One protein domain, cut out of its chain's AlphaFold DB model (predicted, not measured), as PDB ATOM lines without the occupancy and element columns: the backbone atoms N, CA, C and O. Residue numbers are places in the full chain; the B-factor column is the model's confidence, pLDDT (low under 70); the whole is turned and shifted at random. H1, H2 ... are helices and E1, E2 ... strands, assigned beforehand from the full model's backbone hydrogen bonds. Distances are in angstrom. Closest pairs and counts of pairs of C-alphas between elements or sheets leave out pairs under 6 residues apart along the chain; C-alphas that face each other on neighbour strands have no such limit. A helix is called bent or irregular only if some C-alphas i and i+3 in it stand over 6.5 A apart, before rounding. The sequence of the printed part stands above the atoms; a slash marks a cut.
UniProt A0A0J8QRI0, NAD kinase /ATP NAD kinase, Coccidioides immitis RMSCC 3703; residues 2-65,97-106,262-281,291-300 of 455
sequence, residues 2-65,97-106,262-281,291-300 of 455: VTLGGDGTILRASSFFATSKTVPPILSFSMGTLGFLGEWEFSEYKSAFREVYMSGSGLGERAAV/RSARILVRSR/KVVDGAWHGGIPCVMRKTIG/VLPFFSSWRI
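Overview. This is residues 2 to 65, 97 to 106, 262 to 281 and 291 to 300 of the 455 residues of the protein "NAD kinase /ATP NAD kinase" of Coccidioides immitis RMSCC 3703 (UniProt A0A0J8QRI0). Two short strand pairs make the middle: parallel E1 and E2 stand between H1 and H2, and E6, paired with E3, meets the beginning of E2 with its last residue, Val 275, at a corner. The hairpin E4 and E5 lies at one far end and H3 at the other. The 104 printed residues run E1 H1 E2 H2 E3 E4 E5 E6 H3, three helices and six strands in a mixed class, with 51 residues, under half, in named elements. The whole is compact, radius of gyration of the C-alphas 13.7 A, spanning 42 by 31 by 24 A.

Along the chain. Find C-alpha 2 at (181.413, 169.588, 237.104), where E1, residues 2 to 5, begins; its neighbour E2 is residues 27 to 30. Look for H1 at 7 to 15, 12.5 A long, and H2 at 42 to 53, 16.6 A. E3 is 101 to 104, E6 272 to 275, E4 262 to 264 and E5 267 to 269. H3, 293 to 300, 10.6 A, ends at C-alpha 300, (184.014, 193.465, 223.803).

Arrangement. E1, H1 and E2 form a strand-helix-strand unit, two parallel neighbours joined through a helix, with a right-handed crossover; N 3 and O 27 are 2.9 A apart. The closest C-alphas of E2 and H2 are Phe 29 and Phe 42, 5.3 A; those of E2 and E6 are Leu 27 and Val 275, 5.2 A. E3 and E6 are antiparallel, N 102 to O 274 2.9 A; so are E4 and E5, N 267 to O 264 2.8 A. H1 and H3 have every O i to N i+4 pair within hydrogen-bond range, H2 6 of 8; H2 is irregular, C-alphas 43 and 46 being 7.9 A apart.

Size, cuts and confidence. The C-alphas farthest apart, Asp 265 and Ile 300, are 42.5 A apart. Look for cuts after 65, 106 and 281, with C-alpha gaps of 15.6, 12.7 and 12.7 A. The links H1 to E2 and E2 to H2 are long. Mean pLDDT of the printed part is 70.7, and of H3 36.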
ATOM      1  N   VAL A   2     181.890 168.208 237.302       89.00
ATOM      2  CA  VAL A   2     181.413 169.588 237.104       89.00
ATOM      3  C   VAL A   2     182.197 170.517 238.024       89.00
ATOM      4  O   VAL A   2     182.382 170.191 239.196       89.00
ATOM      5  N   THR A   3     182.651 171.659 237.511       89.12
ATOM      6  CA  THR A   3     183.320 172.703 238.300       89.12
ATOM      7  C   THR A   3     182.568 174.020 238.178       89.12
ATOM      8  O   THR A   3     182.246 174.443 237.070       89.12
ATOM      9  N   LEU A   4     182.325 174.684 239.307       89.25
ATOM     10  CA  LEU A   4     181.718 176.013 239.371       89.25
ATOM     11  C   LEU A   4     182.775 176.989 239.911       89.25
ATOM     12  O   LEU A   4     183.327 176.747 240.986       89.25
ATOM     13  N   GLY A   5     183.111 178.047 239.170       86.75
ATOM     14  CA  GLY A   5     184.099 179.035 239.613       86.75
ATOM     15  C   GLY A   5     184.827 179.727 238.466       86.75
ATOM     16  O   GLY A   5     184.209 180.503 237.746       86.75
ATOM     17  N   GLY A   6     186.136 179.486 238.361       81.56
ATOM     18  CA  GLY A   6     187.008 179.978 237.291       81.56
ATOM     19  C   GLY A   6     188.192 179.025 237.067       81.56
ATOM     20  O   GLY A   6     188.244 177.955 237.681       81.56
ATOM     21  N   ASP A   7     189.201 179.443 236.291       81.31
ATOM     22  CA  ASP A   7     190.340 178.590 235.890       81.31
ATOM     23  C   ASP A   7     191.023 177.850 237.067       81.31
ATOM     24  O   ASP A   7     191.376 176.674 236.958       81.31
ATOM     25  N   GLY A   8     191.158 178.499 238.231       82.12
ATOM     26  CA  GLY A   8     191.725 177.888 239.443       82.12
ATOM     27  C   GLY A   8     190.907 176.713 240.001       82.12
ATOM     28  O   GLY A   8     191.478 175.782 240.572       82.12
ATOM     29  N   THR A   9     189.587 176.696 239.794       87.38
ATOM     30  CA  THR A   9     188.724 175.557 240.146       87.38
ATOM     31  C   THR A   9     188.978 174.372 239.214       87.38
ATOM     32  O   THR A   9     188.945 173.229 239.667       87.38
ATOM     33  N   ILE A  10     189.287 174.620 237.936       86.94
ATOM     34  CA  ILE A  10     189.637 173.566 236.970       86.94
ATOM     35  C   ILE A  10     191.002 172.963 237.320       86.94
ATOM     36  O   ILE A  10     191.114 171.741 237.372       86.94
ATOM     37  N   LEU A  11     191.999 173.784 237.671       86.69
ATOM     38  CA  LEU A  11     193.295 173.299 238.173       86.69
ATOM     39  C   LEU A  11     193.143 172.489 239.468       86.69
ATOM     40  O   LEU A  11     193.751 171.430 239.638       86.69
ATOM     41  N   ARG A  12     192.277 172.940 240.386       86.88
ATOM     42  CA  ARG A  12     191.965 172.174 241.597       86.88
ATOM     43  C   ARG A  12     191.292 170.842 241.259       86.88
ATOM     44  O   ARG A  12     191.644 169.831 241.861       86.88
ATOM     45  N   ALA A  13     190.387 170.823 240.284       88.50
ATOM     46  CA  ALA A  13     189.727 169.613 239.812       88.50
ATOM     47  C   ALA A  13     190.705 168.621 239.163       88.50
ATOM     48  O   ALA A  13     190.689 167.442 239.513       88.50
ATOM     49  N   SER A  14     191.604 169.085 238.288       87.25
ATOM     50  CA  SER A  14     192.637 168.237 237.685       87.25
ATOM     51  C   SER A  14     193.648 167.724 238.710       87.25
ATOM     52  O   SER A  14     194.131 166.602 238.563       87.25
ATOM     53  N   SER A  15     193.922 168.484 239.782       85.31
ATOM     54  CA  SER A  15     194.852 168.067 240.841       85.31
ATOM     55  C   SER A  15     194.420 166.798 241.592       85.31
ATOM     56  O   SER A  15     195.277 166.053 242.059       85.31
ATOM     57  N   PHE A  16     193.116 166.476 241.638       86.56
ATOM     58  CA  PHE A  16     192.640 165.194 242.185       86.56
ATOM     59  C   PHE A  16     193.071 163.983 241.340       86.56
ATOM     60  O   PHE A  16     193.153 162.874 241.857       86.56
ATOM     61  N   PHE A  17     193.383 164.197 240.059       87.31
ATOM     62  CA  PHE A  17     193.825 163.170 239.114       87.31
ATOM     63  C   PHE A  17     195.316 163.308 238.770       87.31
ATOM     64  O   PHE A  17     195.770 162.787 237.752       87.31
ATOM     65  N   ALA A  18     196.097 163.991 239.615       83.25
ATOM     66  CA  ALA A  18     197.518 164.255 239.384       83.25
ATOM     67  C   ALA A  18     198.419 162.999 239.421       83.25
ATOM     68  O   ALA A  18     199.575 163.072 239.017       83.25
ATOM     69  N   THR A  19     197.906 161.844 239.855       81.44
ATOM     70  CA  THR A  19     198.550 160.519 239.724       81.44
ATOM     71  C   THR A  19     197.905 159.614 238.676       81.44
ATOM     72  O   THR A  19     198.470 158.581 238.329       81.44
ATOM     73  N   SER A  20     196.722 159.968 238.166       81.50
ATOM     74  CA  SER A  20     195.963 159.123 237.241       81.50
ATOM     75  C   SER A  20     196.210 159.534 235.794       81.50
ATOM     76  O   SER A  20     196.107 160.713 235.446       81.50
ATOM     77  N   LYS A  21     196.449 158.548 234.922       77.06
ATOM     78  CA  LYS A  21     196.491 158.719 233.454       77.06
ATOM     79  C   LYS A  21     195.112 159.011 232.852       77.06
ATOM     80  O   LYS A  21     195.025 159.596 231.778       77.06
ATOM     81  N   THR A  22     194.041 158.649 233.557       81.44
ATOM     82  CA  THR A  22     192.659 158.854 233.111       81.44
ATOM     83  C   THR A  22     191.993 159.929 233.960       81.44
ATOM     84  O   THR A  22     191.954 159.827 235.191       81.44
ATOM     85  N   VAL A  23     191.456 160.955 233.295       83.94
ATOM     86  CA  VAL A  23     190.722 162.072 233.903       83.94
ATOM     87  C   VAL A  23     189.289 162.064 233.354       83.94
ATOM     88  O   VAL A  23     189.120 162.025 232.133       83.94
ATOM     89  N   PRO A  24     188.241 162.096 234.196       84.94
ATOM     90  CA  PRO A  24     186.865 162.152 233.712       84.94
ATOM     91  C   PRO A  24     186.578 163.498 233.020       84.94
ATOM     92  O   PRO A  24     187.111 164.519 233.461       84.94
ATOM     93  N   PRO A  25     185.682 163.551 232.011       84.19
ATOM     94  CA  PRO A  25     185.299 164.797 231.345       84.19
ATOM     95  C   PRO A  25     184.904 165.906 232.326       84.19
ATOM     96  O   PRO A  25     184.068 165.693 233.211       84.19
ATOM     97  N   ILE A  26     185.510 167.083 232.172       87.00
ATOM     98  CA  ILE A  26     185.268 168.269 232.996       87.00
ATOM     99  C   ILE A  26     184.335 169.220 232.244       87.00
ATOM    100  O   ILE A  26     184.661 169.697 231.156       87.00
ATOM    101  N   LEU A  27     183.186 169.515 232.851       87.56
ATOM    102  CA  LEU A  27     182.275 170.585 232.450       87.56
ATOM    103  C   LEU A  27     182.453 171.758 233.422       87.56
ATOM    104  O   LEU A  27     182.152 171.628 234.610       87.56
ATOM    105  N   SER A  28     182.958 172.886 232.929       87.31
ATOM    106  CA  SER A  28     183.267 174.062 233.743       87.31
ATOM    107  C   SER A  28     182.307 175.220 233.487       87.31
ATOM    108  O   SER A  28     182.087 175.625 232.344       87.31
ATOM    109  N   PHE A  29     181.765 175.773 234.574       87.12
ATOM    110  CA  PHE A  29     180.926 176.964 234.570       87.12
ATOM    111  C   PHE A  29     181.624 178.131 235.257       87.12
ATOM    112  O   PHE A  29     182.002 178.041 236.430       87.12
ATOM    113  N   SER A  30     181.711 179.242 234.534       83.12
ATOM    114  CA  SER A  30     182.201 180.509 235.047       83.12
ATOM    115  C   SER A  30     181.147 181.160 235.940       83.12
ATOM    116  O   SER A  30     179.994 181.332 235.533       83.12
ATOM    117  N   MET A  31     181.545 181.539 237.154       80.19
ATOM    118  CA  MET A  31     180.709 182.272 238.119       80.19
ATOM    119  C   MET A  31     181.074 183.766 238.210       80.19
ATOM    120  O   MET A  31     180.687 184.440 239.163       80.19
ATOM    121  N   GLY A  32     181.841 184.298 237.252       71.75
ATOM    122  CA  GLY A  32     182.284 185.692 237.277       71.75
ATOM    123  C   GLY A  32     183.119 186.090 236.061       71.75
ATOM    124  O   GLY A  32     182.610 186.174 234.947       71.75
ATOM    125  N   THR A  33     184.394 186.405 236.285       61.59
ATOM    126  CA  THR A  33     185.315 186.873 235.237       61.59
ATOM    127  C   THR A  33     185.648 185.764 234.237       61.59
ATOM    128  O   THR A  33     186.012 184.666 234.639       61.59
ATOM    129  N   LEU A  34     185.604 186.094 232.942       60.84
ATOM    130  CA  LEU A  34     185.899 185.191 231.824       60.84
ATOM    131  C   LEU A  34     187.268 184.486 231.974       60.84
ATOM    132  O   LEU A  34     188.309 185.137 231.856       60.84
ATOM    133  N   GLY A  35     187.254 183.168 232.195       61.94
ATOM    134  CA  GLY A  35     188.452 182.324 232.280       61.94
ATOM    135  C   GLY A  35     189.089 181.989 230.924       61.94
ATOM    136  O   GLY A  35     188.452 182.059 229.868       61.94
ATOM    137  N   PHE A  36     190.360 181.584 230.945       62.34
ATOM    138  CA  PHE A  36     191.105 181.131 229.766       62.34
ATOM    139  C   PHE A  36     190.740 179.715 229.314       62.34
ATOM    140  O   PHE A  36     190.960 179.356 228.151       62.34
ATOM    141  N   LEU A  37     190.176 178.896 230.204       65.12
ATOM    142  CA  LEU A  37     189.999 177.467 229.960       65.12
ATOM    143  C   LEU A  37     188.734 177.086 229.170       65.12
ATOM    144  O   LEU A  37     188.542 175.903 228.884       65.12
ATOM    145  N   GLY A  38     187.966 178.067 228.684       61.09
ATOM    146  CA  GLY A  38     186.826 177.841 227.782       61.09
ATOM    147  C   GLY A  38     185.545 177.464 228.525       61.09
ATOM    148  O   GLY A  38     184.874 176.505 228.159       61.09
ATOM    149  N   GLU A  39     185.246 178.200 229.591       69.38
ATOM    150  CA  GLU A  39     184.116 177.939 230.480       69.38
ATOM    151  C   GLU A  39     182.771 178.325 229.848       69.38
ATOM    152  O   GLU A  39     182.659 179.300 229.100       69.38
ATOM    153  N   TRP A  40     181.730 177.580 230.204       76.75
ATOM    154  CA  TRP A  40     180.347 177.980 229.967       76.75
ATOM    155  C   TRP A  40     179.962 179.103 230.930       76.75
ATOM    156  O   TRP A  40     180.383 179.102 232.085       76.75
ATOM    157  N   GLU A  41     179.117 180.041 230.510       78.75
ATOM    158  CA  GLU A  41     178.522 180.977 231.467       78.75
ATOM    159  C   GLU A  41     177.496 180.221 232.325       78.75
ATOM    160  O   GLU A  41     176.739 179.401 231.801       78.75
ATOM    161  N   PHE A  42     177.439 180.474 233.640       84.12
ATOM    162  CA  PHE A  42     176.480 179.768 234.500       84.12
ATOM    163  C   PHE A  42     175.017 179.977 234.069       84.12
ATOM    164  O   PHE A  42     174.204 179.077 234.248       84.12
ATOM    165  N   SER A  43     174.674 181.101 233.431       82.00
ATOM    166  CA  SER A  43     173.345 181.346 232.846       82.00
ATOM    167  C   SER A  43     172.928 180.290 231.804       82.00
ATOM    168  O   SER A  43     171.743 179.979 231.668       82.00
ATOM    169  N   GLU A  44     173.893 179.662 231.127       80.75
ATOM    170  CA  GLU A  44     173.681 178.685 230.055       80.75
ATOM    171  C   GLU A  44     173.651 177.229 230.544       80.75
ATOM    172  O   GLU A  44     173.551 176.309 229.725       80.75
ATOM    173  N   TYR A  45     173.686 176.992 231.866       85.06
ATOM    174  CA  TYR A  45     173.800 175.652 232.459       85.06
ATOM    175  C   TYR A  45     172.823 174.629 231.874       85.06
ATOM    176  O   TYR A  45     173.220 173.505 231.573       85.06
ATOM    177  N   LYS A  46     171.563 175.016 231.631       83.38
ATOM    178  CA  LYS A  46     170.552 174.127 231.037       83.38
ATOM    179  C   LYS A  46     170.958 173.629 229.650       83.38
ATOM    180  O   LYS A  46     170.730 172.464 229.341       83.38
ATOM    181  N   SER A  47     171.565 174.481 228.819       77.62
ATOM    182  CA  SER A  47     172.022 174.072 227.487       77.62
ATOM    183  C   SER A  47     173.297 173.237 227.558       77.62
ATOM    184  O   SER A  47     173.387 172.253 226.836       77.62
ATOM    185  N   ALA A  48     174.227 173.570 228.457       79.50
ATOM    186  CA  ALA A  48     175.436 172.783 228.707       79.50
ATOM    187  C   ALA A  48     175.129 171.361 229.194       79.50
ATOM    188  O   ALA A  48     175.612 170.385 228.623       79.50
ATOM    189  N   PHE A  49     174.291 171.228 230.227       81.56
ATOM    190  CA  PHE A  49     173.872 169.920 230.730       81.56
ATOM    191  C   PHE A  49     173.067 169.146 229.689       81.56
ATOM    192  O   PHE A  49     173.262 167.942 229.571       81.56
ATOM    193  N   ARG A  50     172.219 169.813 228.893       76.94
ATOM    194  CA  ARG A  50     171.534 169.184 227.756       76.94
ATOM    195  C   ARG A  50     172.521 168.691 226.698       76.94
ATOM    196  O   ARG A  50     172.343 167.579 226.220       76.94
ATOM    197  N   GLU A  51     173.533 169.484 226.338       73.94
ATOM    198  CA  GLU A  51     174.559 169.086 225.366       73.94
ATOM    199  C   GLU A  51     175.336 167.869 225.873       73.94
ATOM    200  O   GLU A  51     175.412 166.885 225.157       73.94
ATOM    201  N   VAL A  52     175.807 167.866 227.124       77.06
ATOM    202  CA  VAL A  52     176.520 166.709 227.697       77.06
ATOM    203  C   VAL A  52     175.615 165.481 227.834       77.06
ATOM    204  O   VAL A  52     175.983 164.402 227.378       77.06
ATOM    205  N   TYR A  53     174.437 165.624 228.448       74.56
ATOM    206  CA  TYR A  53     173.574 164.494 228.815       74.56
ATOM    207  C   TYR A  53     172.894 163.834 227.611       74.56
ATOM    208  O   TYR A  53     172.749 162.618 227.590       74.56
ATOM    209  N   MET A  54     172.490 164.622 226.609       70.00
ATOM    210  CA  MET A  54     171.857 164.097 225.392       70.00
ATOM    211  C   MET A  54     172.865 163.732 224.301       70.00
ATOM    212  O   MET A  54     172.442 163.325 223.215       70.00
ATOM    213  N   SER A  55     174.170 163.900 224.549       66.25
ATOM    214  CA  SER A  55     175.165 163.650 223.513       66.25
ATOM    215  C   SER A  55     175.301 162.172 223.160       66.25
ATOM    216  O   SER A  55     175.354 161.306 224.029       66.25
ATOM    217  N   GLY A  56     175.406 161.902 221.859       56.94
ATOM    218  CA  GLY A  56     175.846 160.617 221.315       56.94
ATOM    219  C   GLY A  56     177.362 160.524 221.118       56.94
ATOM    220  O   GLY A  56     177.823 159.546 220.539       56.94
ATOM    221  N   SER A  57     178.141 161.529 221.551       56.44
ATOM    222  CA  SER A  57     179.604 161.515 221.425       56.44
ATOM    223  C   SER A  57     180.191 160.317 222.152       56.44
ATOM    224  O   SER A  57     180.146 160.244 223.383       56.44
ATOM    225  N   GLY A  58     180.818 159.428 221.386       52.06
ATOM    226  CA  GLY A  58     181.726 158.446 221.946       52.06
ATOM    227  C   GLY A  58     182.844 159.148 222.714       52.06
ATOM    228  O   GLY A  58     183.342 160.212 222.324       52.06
ATOM    229  N   LEU A  59     183.288 158.522 223.800       50.16
ATOM    230  CA  LEU A  59     184.621 158.798 224.316       50.16
ATOM    231  C   LEU A  59     185.620 158.596 223.138       50.16
ATOM    232  O   LEU A  59     185.413 157.771 222.251       50.16
ATOM    233  N   GLY A  60     186.661 159.423 223.041       48.91
ATOM    234  CA  GLY A  60     187.599 159.391 221.906       48.91
ATOM    235  C   GLY A  60     187.251 160.243 220.671       48.91
ATOM    236  O   GLY A  60     188.152 160.479 219.865       48.91
ATOM    237  N   GLU A  61     186.028 160.771 220.507       50.28
ATOM    238  CA  GLU A  61     185.737 161.663 219.370       50.28
ATOM    239  C   GLU A  61     186.416 163.032 219.570       50.28
ATOM    240  O   GLU A  61     186.028 163.853 220.407       50.28
ATOM    241  N   ARG A  62     187.506 163.266 218.830       47.06
ATOM    242  CA  ARG A  62     188.252 164.531 218.864       47.06
ATOM    243  C   ARG A  62     187.386 165.590 218.199       47.06
ATOM    244  O   ARG A  62     186.981 165.394 217.058       47.06
ATOM    245  N   ALA A  63     187.171 166.735 218.849       46.38
ATOM    246  CA  ALA A  63     186.596 167.878 218.150       46.38
ATOM    247  C   ALA A  63     187.489 168.215 216.942       46.38
ATOM    248  O   ALA A  63     188.600 168.732 217.101       46.38
ATOM    249  N   ALA A  64     187.014 167.899 215.736       40.03
ATOM    250  CA  ALA A  64     187.675 168.228 214.483       40.03
ATOM    251  C   ALA A  64     187.532 169.738 214.239       40.03
ATOM    252  O   ALA A  64     186.720 170.190 213.442       40.03
ATOM    253  N   VAL A  65     188.329 170.530 214.960       45.19
ATOM    254  CA  VAL A  65     188.331 172.006 214.917       45.19
ATOM    255  C   VAL A  65     188.665 172.556 213.518       45.19
ATOM    256  O   VAL A  65     188.435 173.732 213.256       45.19
ATOM    257  N   ARG A  97     174.333 164.614 217.423       57.06
ATOM    258  CA  ARG A  97     174.590 165.554 218.523       57.06
ATOM    259  C   ARG A  97     175.719 165.045 219.421       57.06
ATOM    260  O   ARG A  97     175.469 164.525 220.501       57.06
ATOM    261  N   SER A  98     176.966 165.226 218.996       62.53
ATOM    262  CA  SER A  98     178.152 165.073 219.849       62.53
ATOM    263  C   SER A  98     178.468 166.367 220.613       62.53
ATOM    264  O   SER A  98     178.371 167.470 220.068       62.53
ATOM    265  N   ALA A  99     178.848 166.245 221.889       69.06
ATOM    266  CA  ALA A  99     179.375 167.365 222.666       69.06
ATOM    267  C   ALA A  99     180.831 167.620 222.253       69.06
ATOM    268  O   ALA A  99     181.625 166.686 222.132       69.06
ATOM    269  N   ARG A 100     181.226 168.882 222.044       73.69
ATOM    270  CA  ARG A 100     182.601 169.187 221.606       73.69
ATOM    271  C   ARG A 100     183.595 169.020 222.759       73.69
ATOM    272  O   ARG A 100     183.653 169.860 223.650       73.69
ATOM    273  N   ILE A 101     184.424 167.976 222.720       76.62
ATOM    274  CA  ILE A 101     185.471 167.739 223.727       76.62
ATOM    275  C   ILE A 101     186.827 168.262 223.230       76.62
ATOM    276  O   ILE A 101     187.348 167.822 222.203       76.62
ATOM    277  N   LEU A 102     187.426 169.178 223.996       80.56
ATOM    278  CA  LEU A 102     188.820 169.602 223.856       80.56
ATOM    279  C   LEU A 102     189.670 168.866 224.892       80.56
ATOM    280  O   LEU A 102     189.577 169.148 226.085       80.56
ATOM    281  N   VAL A 103     190.533 167.955 224.445       83.38
ATOM    282  CA  VAL A 103     191.512 167.311 225.330       83.38
ATOM    283  C   VAL A 103     192.733 168.212 225.475       83.38
ATOM    284  O   VAL A 103     193.471 168.431 224.513       83.38
ATOM    285  N   ARG A 104     192.943 168.745 226.680       87.50
ATOM    286  CA  ARG A 104     194.099 169.578 227.029       87.50
ATOM    287  C   ARG A 104     195.267 168.697 227.465       87.50
ATOM    288  O   ARG A 104     195.094 167.818 228.305       87.50
ATOM    289  N   SER A 105     196.456 168.934 226.921       89.12
ATOM    290  CA  SER A 105     197.681 168.228 227.318       89.12
ATOM    291  C   SER A 105     198.094 168.552 228.754       89.12
ATOM    292  O   SER A 105     198.070 169.723 229.139       89.12
ATOM    293  N   ARG A 106     198.583 167.550 229.488       91.88
ATOM    294  CA  ARG A 106     199.325 167.732 230.743       91.88
ATOM    295  C   ARG A 106     200.829 167.574 230.494       91.88
ATOM    296  O   ARG A 106     201.239 166.946 229.516       91.88
ATOM    297  N   LYS A 262     196.329 159.422 223.747       79.31
ATOM    298  CA  LYS A 262     195.946 158.287 222.891       79.31
ATOM    299  C   LYS A 262     194.437 158.046 222.976       79.31
ATOM    300  O   LYS A 262     193.809 158.326 223.995       79.31
ATOM    301  N   VAL A 263     193.853 157.524 221.901       70.56
ATOM    302  CA  VAL A 263     192.492 156.971 221.905       70.56
ATOM    303  C   VAL A 263     192.637 155.465 221.766       70.56
ATOM    304  O   VAL A 263     193.235 155.004 220.797       70.56
ATOM    305  N   VAL A 264     192.139 154.718 222.747       67.56
ATOM    306  CA  VAL A 264     192.177 153.247 222.781       67.56
ATOM    307  C   VAL A 264     190.777 152.779 223.145       67.56
ATOM    308  O   VAL A 264     190.189 153.346 224.061       67.56
ATOM    309  N   ASP A 265     190.225 151.831 222.389       62.94
ATOM    310  CA  ASP A 265     188.879 151.260 222.576       62.94
ATOM    311  C   ASP A 265     187.750 152.299 222.690       62.94
ATOM    312  O   ASP A 265     186.797 152.148 223.452       62.94
ATOM    313  N   GLY A 266     187.876 153.403 221.944       60.25
ATOM    314  CA  GLY A 266     186.946 154.526 222.057       60.25
ATOM    315  C   GLY A 266     187.007 155.201 223.430       60.25
ATOM    316  O   GLY A 266     185.987 155.635 223.937       60.25
ATOM    317  N   ALA A 267     188.179 155.285 224.062       62.62
ATOM    318  CA  ALA A 267     188.388 156.004 225.314       62.62
ATOM    319  C   ALA A 267     189.672 156.847 225.286       62.62
ATOM    320  O   ALA A 267     190.729 156.421 224.807       62.62
ATOM    321  N   TRP A 268     189.577 158.069 225.823       67.56
ATOM    322  CA  TRP A 268     190.715 158.976 225.972       67.56
ATOM    323  C   TRP A 268     191.660 158.487 227.069       67.56
ATOM    324  O   TRP A 268     191.269 158.371 228.229       67.56
ATOM    325  N   HIS A 269     192.914 158.264 226.694       74.12
ATOM    326  CA  HIS A 269     194.011 157.943 227.591       74.12
ATOM    327  C   HIS A 269     195.005 159.104 227.562       74.12
ATOM    328  O   HIS A 269     195.563 159.420 226.510       74.12
ATOM    329  N   GLY A 270     195.210 159.745 228.713       79.31
ATOM    330  CA  GLY A 270     196.003 160.964 228.835       79.31
ATOM    331  C   GLY A 270     195.259 162.249 228.451       79.31
ATOM    332  O   GLY A 270     194.286 162.259 227.694       79.31
ATOM    333  N   GLY A 271     195.746 163.364 228.992       85.19
ATOM    334  CA  GLY A 271     195.145 164.685 228.882       85.19
ATOM    335  C   GLY A 271     193.926 164.892 229.784       85.19
ATOM    336  O   GLY A 271     193.498 164.020 230.539       85.19
ATOM    337  N   ILE A 272     193.366 166.098 229.713       87.94
ATOM    338  CA  ILE A 272     192.166 166.513 230.444       87.94
ATOM    339  C   ILE A 272     191.066 166.796 229.416       87.94
ATOM    340  O   ILE A 272     191.152 167.808 228.716       87.94
ATOM    341  N   PRO A 273     190.044 165.932 229.287       85.62
ATOM    342  CA  PRO A 273     188.902 166.197 228.422       85.62
ATOM    343  C   PRO A 273     188.024 167.309 229.015       85.62
ATOM    344  O   PRO A 273     187.357 167.113 230.029       85.62
ATOM    345  N   CYS A 274     188.006 168.480 228.378       83.12
ATOM    346  CA  CYS A 274     187.141 169.610 228.723       83.12
ATOM    347  C   CYS A 274     185.967 169.706 227.739       83.12
ATOM    348  O   CYS A 274     186.173 169.680 226.525       83.12
ATOM    349  N   VAL A 275     184.743 169.862 228.249       80.62
ATOM    350  CA  VAL A 275     183.553 170.097 227.416       80.62
ATOM    351  C   VAL A 275     183.512 171.562 226.985       80.62
ATOM    352  O   VAL A 275     183.323 172.455 227.808       80.62
ATOM    353  N   MET A 276     183.657 171.802 225.687       75.50
ATOM    354  CA  MET A 276     183.627 173.128 225.080       75.50
ATOM    355  C   MET A 276     182.197 173.589 224.806       75.50
ATOM    356  O   MET A 276     181.335 172.800 224.428       75.50
ATOM    357  N   ARG A 277     181.972 174.900 224.895       72.06
ATOM    358  CA  ARG A 277     180.751 175.541 224.398       72.06
ATOM    359  C   ARG A 277     180.701 175.532 222.868       72.06
ATOM    360  O   ARG A 277     181.654 175.954 222.209       72.06
ATOM    361  N   LYS A 278     179.555 175.160 222.287       62.53
ATOM    362  CA  LYS A 278     179.254 175.440 220.876       62.53
ATOM    363  C   LYS A 278     179.003 176.942 220.693       62.53
ATOM    364  O   LYS A 278     177.989 177.470 221.143       62.53
ATOM    365  N   THR A 279     179.914 177.646 220.020       53.09
ATOM    366  CA  THR A 279     179.659 179.008 219.532       53.09
ATOM    367  C   THR A 279     178.599 178.955 218.436       53.09
ATOM    368  O   THR A 279     178.886 178.604 217.295       53.09
ATOM    369  N   ILE A 280     177.359 179.286 218.795       43.62
ATOM    370  CA  ILE A 280     176.277 179.510 217.836       43.62
ATOM    371  C   ILE A 280     176.523 180.888 217.212       43.62
ATOM    372  O   ILE A 280     176.129 181.913 217.765       43.62
ATOM    373  N   GLY A 281     177.251 180.903 216.096       39.06
ATOM    374  CA  GLY A 281     177.208 182.018 215.161       39.06
ATOM    375  C   GLY A 281     175.889 181.956 214.402       39.06
ATOM    376  O   GLY A 281     175.554 180.916 213.838       39.06
ATOM    377  N   VAL A 291     188.399 180.205 220.265       42.06
ATOM    378  CA  VAL A 291     188.729 181.614 220.431       42.06
ATOM    379  C   VAL A 291     189.520 181.707 221.723       42.06
ATOM    380  O   VAL A 291     188.941 181.621 222.803       42.06
ATOM    381  N   LEU A 292     190.841 181.879 221.610       46.28
ATOM    382  CA  LEU A 292     191.684 182.288 222.729       46.28
ATOM    383  C   LEU A 292     190.996 183.516 223.350       46.28
ATOM    384  O   LEU A 292     190.912 184.546 222.670       46.28
ATOM    385  N   PRO A 293     190.451 183.433 224.581       44.31
ATOM    386  CA  PRO A 293     189.449 184.398 225.058       44.31
ATOM    387  C   PRO A 293     190.001 185.822 225.224       44.31
ATOM    388  O   PRO A 293     189.253 186.796 225.300       44.31
ATOM    389  N   PHE A 294     191.326 185.960 225.147       40.75
ATOM    390  CA  PHE A 294     192.033 187.212 224.908       40.75
ATOM    391  C   PHE A 294     191.440 188.034 223.742       40.75
ATOM    392  O   PHE A 294     191.221 189.237 223.883       40.75
ATOM    393  N   PHE A 295     191.110 187.405 222.605       37.03
ATOM    394  CA  PHE A 295     190.569 188.101 221.429       37.03
ATOM    395  C   PHE A 295     189.074 188.441 221.543       37.03
ATOM    396  O   PHE A 295     188.660 189.502 221.064       37.03
ATOM    397  N   SER A 296     188.255 187.601 222.190       37.78
ATOM    398  CA  SER A 296     186.832 187.906 222.421       37.78
ATOM    399  C   SER A 296     186.661 189.025 223.450       37.78
ATOM    400  O   SER A 296     185.930 189.983 223.193       37.78
ATOM    401  N   SER A 297     187.413 188.985 224.554       38.19
ATOM    402  CA  SER A 297     187.429 190.054 225.560       38.19
ATOM    403  C   SER A 297     187.930 191.388 224.979       38.19
ATOM    404  O   SER A 297     187.348 192.447 225.232       38.19
ATOM    405  N   TRP A 298     188.925 191.359 224.078       30.84
ATOM    406  CA  TRP A 298     189.364 192.558 223.347       30.84
ATOM    407  C   TRP A 298     188.288 193.109 222.393       30.84
ATOM    408  O   TRP A 298     188.114 194.327 222.294       30.84
ATOM    409  N   ARG A 299     187.517 192.234 221.727       29.09
ATOM    410  CA  ARG A 299     186.389 192.628 220.861       29.09
ATOM    411  C   ARG A 299     185.270 193.306 221.666       29.09
ATOM    412  O   ARG A 299     184.732 194.310 221.202       29.09
ATOM    413  N   ILE A 300     184.980 192.836 222.882       33.31
ATOM    414  CA  ILE A 300     184.014 193.465 223.803       33.31
ATOM    415  C   ILE A 300     184.545 194.816 224.313       33.31
ATOM    416  O   ILE A 300     183.838 195.823 224.243       33.31
TER     417      ILE A 300